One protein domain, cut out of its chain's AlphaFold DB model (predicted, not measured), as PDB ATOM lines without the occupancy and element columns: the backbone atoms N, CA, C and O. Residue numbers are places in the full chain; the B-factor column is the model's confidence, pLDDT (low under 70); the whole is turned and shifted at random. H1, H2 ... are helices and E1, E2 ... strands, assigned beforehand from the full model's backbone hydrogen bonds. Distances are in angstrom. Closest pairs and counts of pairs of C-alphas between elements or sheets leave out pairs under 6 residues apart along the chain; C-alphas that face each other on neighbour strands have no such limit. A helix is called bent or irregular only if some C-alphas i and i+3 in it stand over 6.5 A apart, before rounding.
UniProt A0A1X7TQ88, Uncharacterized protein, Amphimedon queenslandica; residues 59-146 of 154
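Overview. This is residues 59 to 146 of the 154 residues of an uncharacterized protein of Amphimedon queenslandica (UniProt A0A1X7TQ88). What shape is this? It is a twisted slab of five antiparallel strands, in the order E2, E1, E3, E4, E5, with H2 packed on one face at the E4 and E5 end, making two layers. What else is there? The 88 printed residues run E1, H1, E2, H2, E3, E4, E5, a mixed class of helices and strands; the whole is compact, radius of gyration of the C-alphas 12.9 A, spanning 39 by 28 by 23 A.

Along the chain. Where are the strands? E1, residues 59 to 65, begins at C-alpha 59 (307.266, 224.388, 281.988); E2 is 84 to 89. E3, 112 to 120, spans 22.9 A, E4, 125 to 132, 22.7 A, and E5, 138 to 145, 23.1 A, ending at C-alpha 145 (297.865, 234.272, 289.618). Where are the helices? H1 is residues 67 to 70; H2, 99 to 109, spans 15.2 A and is only just irregular, C-alphas 101 and 104 being 6.8 A apart.

Arrangement. What joins the strands? Within hydrogen-bond range are N 61 and O 88 of E1 and E2, 2.8 A, N 62 and O 117 of E1 and E3, 2.8 A, N 116 and O 128 of hairpin E3 and E4, 2.8 A, and N 127 and O 143 of hairpin E4 and E5, 2.8 A; E3, E4, E5 form a meander, each strand the antiparallel neighbour of the one before. How does H2 sit? At a height of 9.3 A over the sheet, it runs along E4, at 0 degrees on the local plane; the closest C-alphas, Ala 108 and Phe 129, are 6.5 A apart. Its O i to N i+4 pairs are within range in 2 of 7, O i to N i+3 in 6 of 8. E2, H2, E3 form a split strand-helix-strand unit, same-way strands with E1 between them, its crossover left-handed. And H1? It only grazes the sheet and only just touches H2, with 3 pairs of C-alphas within 8 A, the closest Arg 70 and Leu 109 at 6.8 A.

Size, cuts and confidence. How far does it reach? The C-alphas farthest apart, Thr 92 and Asp 135, are 39.8 A apart. Is it whole and sure? The printed part has no cut; the link H1 to E2 is long, 13 residues, and residues 69 to 81 have pLDDT under 70.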
ATOM      1  N   CYS A  59     307.402 225.098 283.257       90.00
ATOM      2  CA  CYS A  59     307.266 224.388 281.988       90.00
ATOM      3  C   CYS A  59     307.214 225.340 280.785       90.00
ATOM      4  O   CYS A  59     307.608 224.954 279.681       90.00
ATOM      5  N   ASN A  60     306.808 226.593 281.015       91.19
ATOM      6  CA  ASN A  60     306.753 227.641 280.007       91.19
ATOM      7  C   ASN A  60     307.326 228.950 280.560       91.19
ATOM      8  O   ASN A  60     306.963 229.373 281.660       91.19
ATOM      9  N   LYS A  61     308.197 229.600 279.787       92.88
ATOM     10  CA  LYS A  61     308.776 230.909 280.094       92.88
ATOM     11  C   LYS A  61     308.864 231.756 278.830       92.88
ATOM     12  O   LYS A  61     309.419 231.325 277.823       92.88
ATOM     13  N   VAL A  62     308.371 232.985 278.906       91.62
ATOM     14  CA  VAL A  62     308.484 233.982 277.839       91.62
ATOM     15  C   VAL A  62     308.973 235.290 278.450       91.62
ATOM     16  O   VAL A  62     308.466 235.702 279.489       91.62
ATOM     17  N   ILE A  63     309.956 235.941 277.833       92.56
ATOM     18  CA  ILE A  63     310.373 237.300 278.203       92.56
ATOM     19  C   ILE A  63     310.108 238.215 277.019       92.56
ATOM     20  O   ILE A  63     310.566 237.937 275.910       92.56
ATOM     21  N   ILE A  64     309.384 239.300 277.273       91.25
ATOM     22  CA  ILE A  64     308.990 240.287 276.268       91.25
ATOM     23  C   ILE A  64     309.308 241.703 276.739       91.25
ATOM     24  O   ILE A  64     309.362 241.976 277.944       91.25
ATOM     25  N   LYS A  65     309.479 242.625 275.790       89.12
ATOM     26  CA  LYS A  65     309.540 244.062 276.086       89.12
ATOM     27  C   LYS A  65     308.183 244.547 276.581       89.12
ATOM     28  O   LYS A  65     307.158 244.224 275.990       89.12
ATOM     29  N   SER A  66     308.151 245.339 277.646       85.38
ATOM     30  CA  SER A  66     306.894 245.775 278.274       85.38
ATOM     31  C   SER A  66     305.987 246.597 277.352       85.38
ATOM     32  O   SER A  66     304.764 246.557 277.483       85.38
ATOM     33  N   GLU A  67     306.571 247.310 276.388       79.38
ATOM     34  CA  GLU A  67     305.846 248.115 275.402       79.38
ATOM     35  C   GLU A  67     304.799 247.308 274.629       79.38
ATOM     36  O   GLU A  67     303.702 247.813 274.405       79.38
ATOM     37  N   CYS A  68     305.064 246.026 274.347       70.88
ATOM     38  CA  CYS A  68     304.113 245.173 273.640       70.88
ATOM     39  C   CYS A  68     302.878 244.809 274.471       70.88
ATOM     40  O   CYS A  68     301.893 244.382 273.894       70.88
ATOM     41  N   MET A  69     302.905 244.974 275.800       69.44
ATOM     42  CA  MET A  69     301.735 244.758 276.656       69.44
ATOM     43  C   MET A  69     300.986 246.051 276.989       69.44
ATOM     44  O   MET A  69     299.814 245.996 277.369       69.44
ATOM     45  N   ARG A  70     301.630 247.219 276.841       66.38
ATOM     46  CA  ARG A  70     301.045 248.532 277.185       66.38
ATOM     47  C   ARG A  70     299.867 248.899 276.291       66.38
ATOM     48  O   ARG A  70     298.880 249.427 276.790       66.38
ATOM     49  N   GLU A  71     299.943 248.568 275.009       55.84
ATOM     50  CA  GLU A  71     298.861 248.796 274.036       55.84
ATOM     51  C   GLU A  71     297.767 247.709 274.110       55.84
ATOM     52  O   GLU A  71     296.730 247.796 273.461       55.84
ATOM     53  N   THR A  72     297.964 246.698 274.958       52.31
ATOM     54  CA  THR A  72     297.586 245.325 274.629       52.31
ATOM     55  C   THR A  72     296.873 244.579 275.763       52.31
ATOM     56  O   THR A  72     296.420 243.452 275.580       52.31
ATOM     57  N   PHE A  73     296.598 245.207 276.911       54.59
ATOM     58  CA  PHE A  73     295.687 244.584 277.891       54.59
ATOM     59  C   PHE A  73     294.307 244.217 277.300       54.59
ATOM     60  O   PHE A  73     293.618 243.372 277.868       54.59
ATOM     61  N   ASN A  74     293.948 244.795 276.146       50.62
ATOM     62  CA  ASN A  74     292.787 244.402 275.352       50.62
ATOM     63  C   ASN A  74     293.110 243.445 274.178       50.62
ATOM     64  O   ASN A  74     292.239 242.664 273.811       50.62
ATOM     65  N   GLU A  75     294.323 243.461 273.605       54.19
ATOM     66  CA  GLU A  75     294.714 242.648 272.434       54.19
ATOM     67  C   GLU A  75     296.206 242.251 272.480       54.19
ATOM     68  O   GLU A  75     297.082 243.007 272.055       54.19
ATOM     69  N   LEU A  76     296.515 241.062 273.016       57.31
ATOM     70  CA  LEU A  76     297.874 240.497 273.071       57.31
ATOM     71  C   LEU A  76     298.247 239.808 271.771       57.31
ATOM     72  O   LEU A  76     298.070 238.604 271.617       57.31
ATOM     73  N   ASP A  77     298.810 240.596 270.855       56.62
ATOM     74  CA  ASP A  77     299.391 240.100 269.617       56.62
ATOM     75  C   ASP A  77     300.912 239.901 269.746       56.62
ATOM     76  O   ASP A  77     301.726 240.768 269.419       56.62
ATOM     77  N   LEU A  78     301.302 238.713 270.220       60.41
ATOM     78  CA  LEU A  78     302.700 238.267 270.258       60.41
ATOM     79  C   LEU A  78     303.223 237.797 268.888       60.41
ATOM     80  O   LEU A  78     304.338 237.284 268.818       60.41
ATOM     81  N   SER A  79     302.467 237.954 267.791       58.00
ATOM     82  CA  SER A  79     302.954 237.592 266.449       58.00
ATOM     83  C   SER A  79     304.121 238.472 265.981       58.00
ATOM     84  O   SER A  79     304.878 238.088 265.087       58.00
ATOM     85  N   LYS A  80     304.325 239.628 266.627       63.31
ATOM     86  CA  LYS A  80     305.484 240.503 266.424       63.31
ATOM     87  C   LYS A  80     306.718 239.926 267.127       63.31
ATOM     88  O   LYS A  80     307.023 240.274 268.267       63.31
ATOM     89  N   SER A  81     307.446 239.065 266.414       63.25
ATOM     90  CA  SER A  81     308.651 238.376 266.906       63.25
ATOM     91  C   SER A  81     309.704 239.306 267.528       63.25
ATOM     92  O   SER A  81     310.407 238.884 268.440       63.25
ATOM     93  N   ASP A  82     309.805 240.561 267.084       77.81
ATOM     94  CA  ASP A  82     310.837 241.512 267.538       77.81
ATOM     95  C   ASP A  82     310.668 241.972 269.000       77.81
ATOM     96  O   ASP A  82     311.552 242.623 269.570       77.81
ATOM     97  N   MET A  83     309.524 241.656 269.610       80.94
ATOM     98  CA  MET A  83     309.203 241.999 270.998       80.94
ATOM     99  C   MET A  83     309.543 240.876 271.981       80.94
ATOM    100  O   MET A  83     309.586 241.122 273.188       80.94
ATOM    101  N   VAL A  84     309.787 239.660 271.477       87.50
ATOM    102  CA  VAL A  84     310.107 238.474 272.275       87.50
ATOM    103  C   VAL A  84     311.620 238.334 272.388       87.50
ATOM    104  O   VAL A  84     312.317 238.144 271.398       87.50
ATOM    105  N   GLU A  85     312.137 238.402 273.613       90.31
ATOM    106  CA  GLU A  85     313.564 238.214 273.892       90.31
ATOM    107  C   GLU A  85     313.896 236.766 274.269       90.31
ATOM    108  O   GLU A  85     314.970 236.268 273.940       90.31
ATOM    109  N   VAL A  86     312.981 236.085 274.965       91.62
ATOM    110  CA  VAL A  86     313.138 234.678 275.357       91.62
ATOM    111  C   VAL A  86     311.833 233.941 275.115       91.62
ATOM    112  O   VAL A  86     310.773 234.410 275.524       91.62
ATOM    113  N   PHE A  87     311.928 232.762 274.504       91.19
ATOM    114  CA  PHE A  87     310.809 231.851 274.307       91.19
ATOM    115  C   PHE A  87     311.237 230.420 274.649       91.19
ATOM    116  O   PHE A  87     311.945 229.762 273.891       91.19
ATOM    117  N   GLU A  88     310.810 229.944 275.813       91.25
ATOM    118  CA  GLU A  88     311.116 228.623 276.357       91.25
ATOM    119  C   GLU A  88     309.805 227.926 276.737       91.25
ATOM    120  O   GLU A  88     309.425 227.854 277.906       91.25
ATOM    121  N   CYS A  89     309.092 227.414 275.738       88.19
ATOM    122  CA  CYS A  89     307.856 226.663 275.945       88.19
ATOM    123  C   CYS A  89     308.105 225.183 275.663       88.19
ATOM    124  O   CYS A  89     308.274 224.784 274.511       88.19
ATOM    125  N   LYS A  90     308.163 224.366 276.720       83.44
ATOM    126  CA  LYS A  90     308.459 222.927 276.609       83.44
ATOM    127  C   LYS A  90     307.201 222.091 276.397       83.44
ATOM    128  O   LYS A  90     307.284 220.971 275.900       83.44
ATOM    129  N   THR A  91     306.047 222.624 276.788       84.25
ATOM    130  CA  THR A  91     304.769 221.909 276.787       84.25
ATOM    131  C   THR A  91     303.632 222.850 276.432       84.25
ATOM    132  O   THR A  91     303.486 223.911 277.038       84.25
ATOM    133  N   THR A  92     302.767 222.440 275.507       88.50
ATOM    134  CA  THR A  92     301.514 223.156 275.256       88.50
ATOM    135  C   THR A  92     300.618 223.069 276.489       88.50
ATOM    136  O   THR A  92     300.253 221.977 276.916       88.50
ATOM    137  N   GLN A  93     300.244 224.221 277.039       87.56
ATOM    138  CA  GLN A  93     299.279 224.345 278.128       87.56
ATOM    139  C   GLN A  93     298.221 225.384 277.766       87.56
ATOM    140  O   GLN A  93     298.495 226.337 277.033       87.56
ATOM    141  N   LYS A  94     297.015 225.194 278.297       89.81
ATOM    142  CA  LYS A  94     295.909 226.145 278.213       89.81
ATOM    143  C   LYS A  94     295.365 226.326 279.621       89.81
ATOM    144  O   LYS A  94     294.977 225.343 280.232       89.81
ATOM    145  N   ASN A  95     295.370 227.562 280.102       90.12
ATOM    146  CA  ASN A  95     294.900 227.931 281.431       90.12
ATOM    147  C   ASN A  95     293.997 229.160 281.295       90.12
ATOM    148  O   ASN A  95     294.276 230.043 280.475       90.12
ATOM    149  N   LYS A  96     292.932 229.216 282.090       90.62
ATOM    150  CA  LYS A  96     291.994 230.340 282.145       90.62
ATOM    151  C   LYS A  96     292.273 231.156 283.405       90.62
ATOM    152  O   LYS A  96     292.566 230.581 284.445       90.62
ATOM    153  N   TYR A  97     292.199 232.482 283.320       89.25
ATOM    154  CA  TYR A  97     292.447 233.374 284.455       89.25
ATOM    155  C   TYR A  97     291.403 234.485 284.496       89.25
ATOM    156  O   TYR A  97     291.057 235.064 283.459       89.25
ATOM    157  N   LYS A  98     290.985 234.871 285.705       87.38
ATOM    158  CA  LYS A  98     290.041 235.975 285.889       87.38
ATOM    159  C   LYS A  98     290.701 237.290 285.501       87.38
ATOM    160  O   LYS A  98     291.521 237.823 286.248       87.38
ATOM    161  N   LEU A  99     290.266 237.879 284.387       81.88
ATOM    162  CA  LEU A  99     290.789 239.161 283.899       81.88
ATOM    163  C   LEU A  99     290.734 240.270 284.962       81.88
ATOM    164  O   LEU A  99     291.629 241.106 285.034       81.88
ATOM    165  N   ALA A 100     289.713 240.266 285.825       84.38
ATOM    166  CA  ALA A 100     289.592 241.222 286.926       84.38
ATOM    167  C   ALA A 100     290.797 241.202 287.890       84.38
ATOM    168  O   ALA A 100     291.166 242.261 288.393       84.38
ATOM    169  N   LEU A 101     291.432 240.041 288.094       84.56
ATOM    170  CA  LEU A 101     292.631 239.886 288.929       84.56
ATOM    171  C   LEU A 101     293.912 240.334 288.212       84.56
ATOM    172  O   LEU A 101     294.893 240.671 288.864       84.56
ATOM    173  N   LEU A 102     293.889 240.391 286.878       82.19
ATOM    174  CA  LEU A 102     295.012 240.832 286.047       82.19
ATOM    175  C   LEU A 102     294.993 242.347 285.778       82.19
ATOM    176  O   LEU A 102     296.010 242.924 285.414       82.19
ATOM    177  N   LYS A 103     293.870 243.045 285.988       81.44
ATOM    178  CA  LYS A 103     293.799 244.509 285.793       81.44
ATOM    179  C   LYS A 103     294.826 245.316 286.614       81.44
ATOM    180  O   LYS A 103     295.385 246.264 286.059       81.44
ATOM    181  N   PRO A 104     295.118 244.993 287.892       85.69
ATOM    182  CA  PRO A 104     296.097 245.739 288.692       85.69
ATOM    183  C   PRO A 104     297.521 245.737 288.118       85.69
ATOM    184  O   PRO A 104     298.276 246.677 288.367       85.69
ATOM    185  N   LEU A 105     297.864 244.742 287.293       84.19
ATOM    186  CA  LEU A 105     299.162 244.618 286.625       84.19
ATOM    187  C   LEU A 105     299.523 245.846 285.783       84.19
ATOM    188  O   LEU A 105     300.701 246.164 285.642       84.19
ATOM    189  N   ALA A 106     298.525 246.566 285.257       82.06
ATOM    190  CA  ALA A 106     298.735 247.775 284.464       82.06
ATOM    191  C   ALA A 106     299.583 248.832 285.202       82.06
ATOM    192  O   ALA A 106     300.353 249.558 284.571       82.06
ATOM    193  N   LYS A 107     299.504 248.882 286.543       85.94
ATOM    194  CA  LYS A 107     300.311 249.795 287.369       85.94
ATOM    195  C   LYS A 107     301.799 249.439 287.361       85.94
ATOM    196  O   LYS A 107     302.627 250.341 287.336       85.94
ATOM    197  N   ALA A 108     302.131 248.148 287.370       87.44
ATOM    198  CA  ALA A 108     303.513 247.670 287.288       87.44
ATOM    199  C   ALA A 108     304.037 247.681 285.847       87.44
ATOM    200  O   ALA A 108     305.229 247.866 285.615       87.44
ATOM    201  N   LEU A 109     303.135 247.537 284.876       85.12
ATOM    202  CA  LEU A 109     303.465 247.553 283.462       85.12
ATOM    203  C   LEU A 109     304.010 248.911 282.999       85.12
ATOM    204  O   LEU A 109     304.996 248.948 282.266       85.12
ATOM    205  N   SER A 110     303.391 250.014 283.431       84.81
ATOM    206  CA  SER A 110     303.765 251.367 282.995       84.81
ATOM    207  C   SER A 110     305.247 251.718 283.222       84.81
ATOM    208  O   SER A 110     305.868 252.194 282.274       84.81
ATOM    209  N   PRO A 111     305.840 251.494 284.414       87.69
ATOM    210  CA  PRO A 111     307.265 251.756 284.650       87.69
ATOM    211  C   PRO A 111     308.193 250.602 284.227       87.69
ATOM    212  O   PRO A 111     309.413 250.728 284.325       87.69
ATOM    213  N   SER A 112     307.654 249.452 283.809       89.81
ATOM    214  CA  SER A 112     308.479 248.292 283.461       89.81
ATOM    215  C   SER A 112     309.133 248.437 282.087       89.81
ATOM    216  O   SER A 112     308.563 249.046 281.185       89.81
ATOM    217  N   SER A 113     310.303 247.829 281.899       89.69
ATOM    218  CA  SER A 113     310.997 247.705 280.608       89.69
ATOM    219  C   SER A 113     310.842 246.313 279.992       89.69
ATOM    220  O   SER A 113     310.771 246.167 278.771       89.69
ATOM    221  N   LYS A 114     310.757 245.278 280.835       92.12
ATOM    222  CA  LYS A 114     310.593 243.877 280.433       92.12
ATOM    223  C   LYS A 114     309.615 243.163 281.347       92.12
ATOM    224  O   LYS A 114     309.468 243.522 282.516       92.12
ATOM    225  N   ILE A 115     308.994 242.122 280.813       92.50
ATOM    226  CA  ILE A 115     308.075 241.256 281.544       92.50
ATOM    227  C   ILE A 115     308.493 239.815 281.298       92.50
ATOM    228  O   ILE A 115     308.629 239.397 280.149       92.50
ATOM    229  N   ALA A 116     308.676 239.057 282.373       92.94
ATOM    230  CA  ALA A 116     308.832 237.615 282.318       92.94
ATOM    231  C   ALA A 116     307.512 236.946 282.705       92.94
ATOM    232  O   ALA A 116     307.033 237.098 283.826       92.94
ATOM    233  N   LEU A 117     306.949 236.186 281.771       91.88
ATOM    234  CA  LEU A 117     305.794 235.330 281.970       91.88
ATOM    235  C   LEU A 117     306.298 233.914 282.216       91.88
ATOM    236  O   LEU A 117     307.021 233.361 281.387       91.88
ATOM    237  N   ARG A 118     305.933 233.324 283.349       92.25
ATOM    238  CA  ARG A 118     306.288 231.951 283.710       92.25
ATOM    239  C   ARG A 118     305.035 231.191 284.093       92.25
ATOM    240  O   ARG A 118     304.213 231.714 284.837       92.25
ATOM    241  N   MET A 119     304.915 229.959 283.616       92.38
ATOM    242  CA  MET A 119     303.858 229.047 284.039       92.38
ATOM    243  C   MET A 119     304.439 227.728 284.525       92.38
ATOM    244  O   MET A 119     305.368 227.172 283.922       92.38
ATOM    245  N   ASP A 120     303.872 227.230 285.616       91.12
ATOM    246  CA  ASP A 120     304.187 225.908 286.136       91.12
ATOM    247  C   ASP A 120     303.250 224.826 285.568       91.12
ATOM    248  O   ASP A 120     302.279 225.087 284.852       91.12
ATOM    249  N   THR A 121     303.549 223.571 285.891       89.31
ATOM    250  CA  THR A 121     302.732 222.423 285.458       89.31
ATOM    251  C   THR A 121     301.286 222.426 285.977       89.31
ATOM    252  O   THR A 121     300.447 221.756 285.380       89.31
ATOM    253  N   ARG A 122     300.983 223.183 287.042       89.50
ATOM    254  CA  ARG A 122     299.640 223.320 287.633       89.50
ATOM    255  C   ARG A 122     298.819 224.425 286.961       89.50
ATOM    256  O   ARG A 122     297.637 224.553 287.252       89.50
ATOM    257  N   GLY A 123     299.440 225.231 286.099       89.88
ATOM    258  CA  GLY A 123     298.806 226.380 285.462       89.88
ATOM    259  C   GLY A 123     298.879 227.664 286.285       89.88
ATOM    260  O   GLY A 123     298.173 228.616 285.971       89.88
ATOM    261  N   PHE A 124     299.722 227.727 287.318       91.19
ATOM    262  CA  PHE A 124     299.974 228.977 288.032       91.19
ATOM    263  C   PHE A 124     300.787 229.902 287.135       91.19
ATOM    264  O   PHE A 124     301.758 229.475 286.508       91.19
ATOM    265  N   LEU A 125     300.404 231.173 287.104       90.75
ATOM    266  CA  LEU A 125     301.057 232.206 286.317       90.75
ATOM    267  C   LEU A 125     301.860 233.132 287.230       90.75
ATOM    268  O   LEU A 125     301.308 233.731 288.148       90.75
ATOM    269  N   SER A 126     303.145 233.293 286.927       92.00
ATOM    270  CA  SER A 126     304.001 234.351 287.466       92.00
ATOM    271  C   SER A 126     304.290 235.375 286.377       92.00
ATOM    272  O   SER A 126     304.752 235.033 285.285       92.00
ATOM    273  N   LEU A 127     304.026 236.639 286.690       91.50
ATOM    274  CA  LEU A 127     304.359 237.798 285.875       91.50
ATOM    275  C   LEU A 127     305.354 238.652 286.650       91.50
ATOM    276  O   LEU A 127     304.996 239.287 287.640       91.50
ATOM    277  N   GLN A 128     306.603 238.664 286.202       93.25
ATOM    278  CA  GLN A 128     307.657 239.460 286.814       93.25
ATOM    279  C   GLN A 128     307.983 240.659 285.925       93.25
ATOM    280  O   GLN A 128     308.460 240.505 284.802       93.25
ATOM    281  N   PHE A 129     307.733 241.856 286.441       93.56
ATOM    282  CA  PHE A 129     307.975 243.134 285.785       93.56
ATOM    283  C   PHE A 129     309.336 243.667 286.216       93.56
ATOM    284  O   PHE A 129     309.567 243.891 287.403       93.56
ATOM    285  N   MET A 130     310.230 243.882 285.257       94.50
ATOM    286  CA  MET A 130     311.518 244.533 285.476       94.50
ATOM    287  C   MET A 130     311.331 246.043 285.361       94.50
ATOM    288  O   MET A 130     311.004 246.541 284.285       94.50
ATOM    289  N   ILE A 131     311.546 246.767 286.454       93.25
ATOM    290  CA  ILE A 131     311.444 248.226 286.535       93.25
ATOM    291  C   ILE A 131     312.855 248.792 286.649       93.25
ATOM    292  O   ILE A 131     313.655 248.326 287.458       93.25
ATOM    293  N   VAL A 132     313.161 249.787 285.822       89.38
ATOM    294  CA  VAL A 132     314.441 250.499 285.871       89.38
ATOM    295  C   VAL A 132     314.172 251.870 286.472       89.38
ATOM    296  O   VAL A 132     313.369 252.621 285.925       89.38
ATOM    297  N   THR A 133     314.798 252.173 287.608       86.19
ATOM    298  CA  THR A 133     314.655 253.482 288.261       86.19
ATOM    299  C   THR A 133     315.399 254.569 287.482       86.19
ATOM    300  O   THR A 133     316.213 254.272 286.602       86.19
ATOM    301  N   GLU A 134     315.159 255.837 287.819       83.12
ATOM    302  CA  GLU A 134     315.872 256.979 287.225       83.12
ATOM    303  C   GLU A 134     317.399 256.857 287.396       83.12
ATOM    304  O   GLU A 134     318.159 257.090 286.455       83.12
ATOM    305  N   ASP A 135     317.840 256.333 288.544       87.00
ATOM    306  CA  ASP A 135     319.245 256.034 288.858       87.00
ATOM    307  C   ASP A 135     319.775 254.739 288.216       87.00
ATOM    308  O   ASP A 135     320.846 254.241 288.576       87.00
ATOM    309  N   LYS A 136     319.029 254.161 287.266       86.75
ATOM    310  CA  LYS A 136     319.356 252.914 286.555       86.75
ATOM    311  C   LYS A 136     319.476 251.686 287.463       86.75
ATOM    312  O   LYS A 136     320.095 250.694 287.072       86.75
ATOM    313  N   GLN A 137     318.883 251.724 288.656       89.38
ATOM    314  CA  GLN A 137     318.786 250.547 289.514       89.38
ATOM    315  C   GLN A 137     317.691 249.615 289.003       89.38
ATOM    316  O   GLN A 137     316.698 250.052 288.417       89.38
ATOM    317  N   LEU A 138     317.889 248.316 289.218       91.38
ATOM    318  CA  LEU A 138     316.937 247.289 288.814       91.38
ATOM    319  C   LEU A 138     316.030 246.926 289.987       91.38
ATOM    320  O   LEU A 138     316.499 246.467 291.027       91.38
ATOM    321  N   CYS A 139     314.728 247.083 289.784       93.31
ATOM    322  CA  CYS A 139     313.685 246.641 290.697       93.31
ATOM    323  C   CYS A 139     312.786 245.619 290.001       93.31
ATOM    324  O   CYS A 139     312.649 245.618 288.775       93.31
ATOM    325  N   PHE A 140     312.141 244.762 290.788       92.81
ATOM    326  CA  PHE A 140     311.208 243.772 290.269       92.81
ATOM    327  C   PHE A 140     309.899 243.819 291.042       92.81
ATOM    328  O   PHE A 140     309.896 243.928 292.265       92.81
ATOM    329  N   VAL A 141     308.792 243.704 290.316       93.06
ATOM    330  CA  VAL A 141     307.469 243.444 290.889       93.06
ATOM    331  C   VAL A 141     307.001 242.107 290.349       93.06
ATOM    332  O   VAL A 141     307.018 241.895 289.139       93.06
ATOM    333  N   GLU A 142     306.597 241.201 291.230       91.12
ATOM    334  CA  GLU A 142     306.068 239.897 290.846       91.12
ATOM    335  C   GLU A 142     304.584 239.806 291.189       91.12
ATOM    336  O   GLU A 142     304.160 240.154 292.288       91.12
ATOM    337  N   TYR A 143     303.801 239.334 290.225       90.56
ATOM    338  CA  TYR A 143     302.403 238.982 290.404       90.56
ATOM    339  C   TYR A 143     302.220 237.492 290.183       90.56
ATOM    340  O   TYR A 143     302.645 236.953 289.161       90.56
ATOM    341  N   LEU A 144     301.544 236.853 291.129       90.56
ATOM    342  CA  LEU A 144     301.192 235.442 291.083       90.56
ATOM    343  C   LEU A 144     299.682 235.323 290.895       90.56
ATOM    344  O   LEU A 144     298.907 236.023 291.547       90.56
ATOM    345  N   CYS A 145     299.263 234.475 289.966       89.88
ATOM    346  CA  CYS A 145     297.865 234.272 289.618       89.88
ATOM    347  C   CYS A 145     297.566 232.780 289.519       89.88
ATOM    348  O   CYS A 145     298.248 232.039 288.810       89.88
ATOM    349  N   VAL A 146     296.516 232.361 290.219       90.12
ATOM    350  CA  VAL A 146     295.984 231.002 290.127       90.12
ATOM    351  C   VAL A 146     295.071 230.881 288.906       90.12
ATOM    352  O   VAL A 146     294.374 231.852 288.579       90.12
TER     353      VAL A 146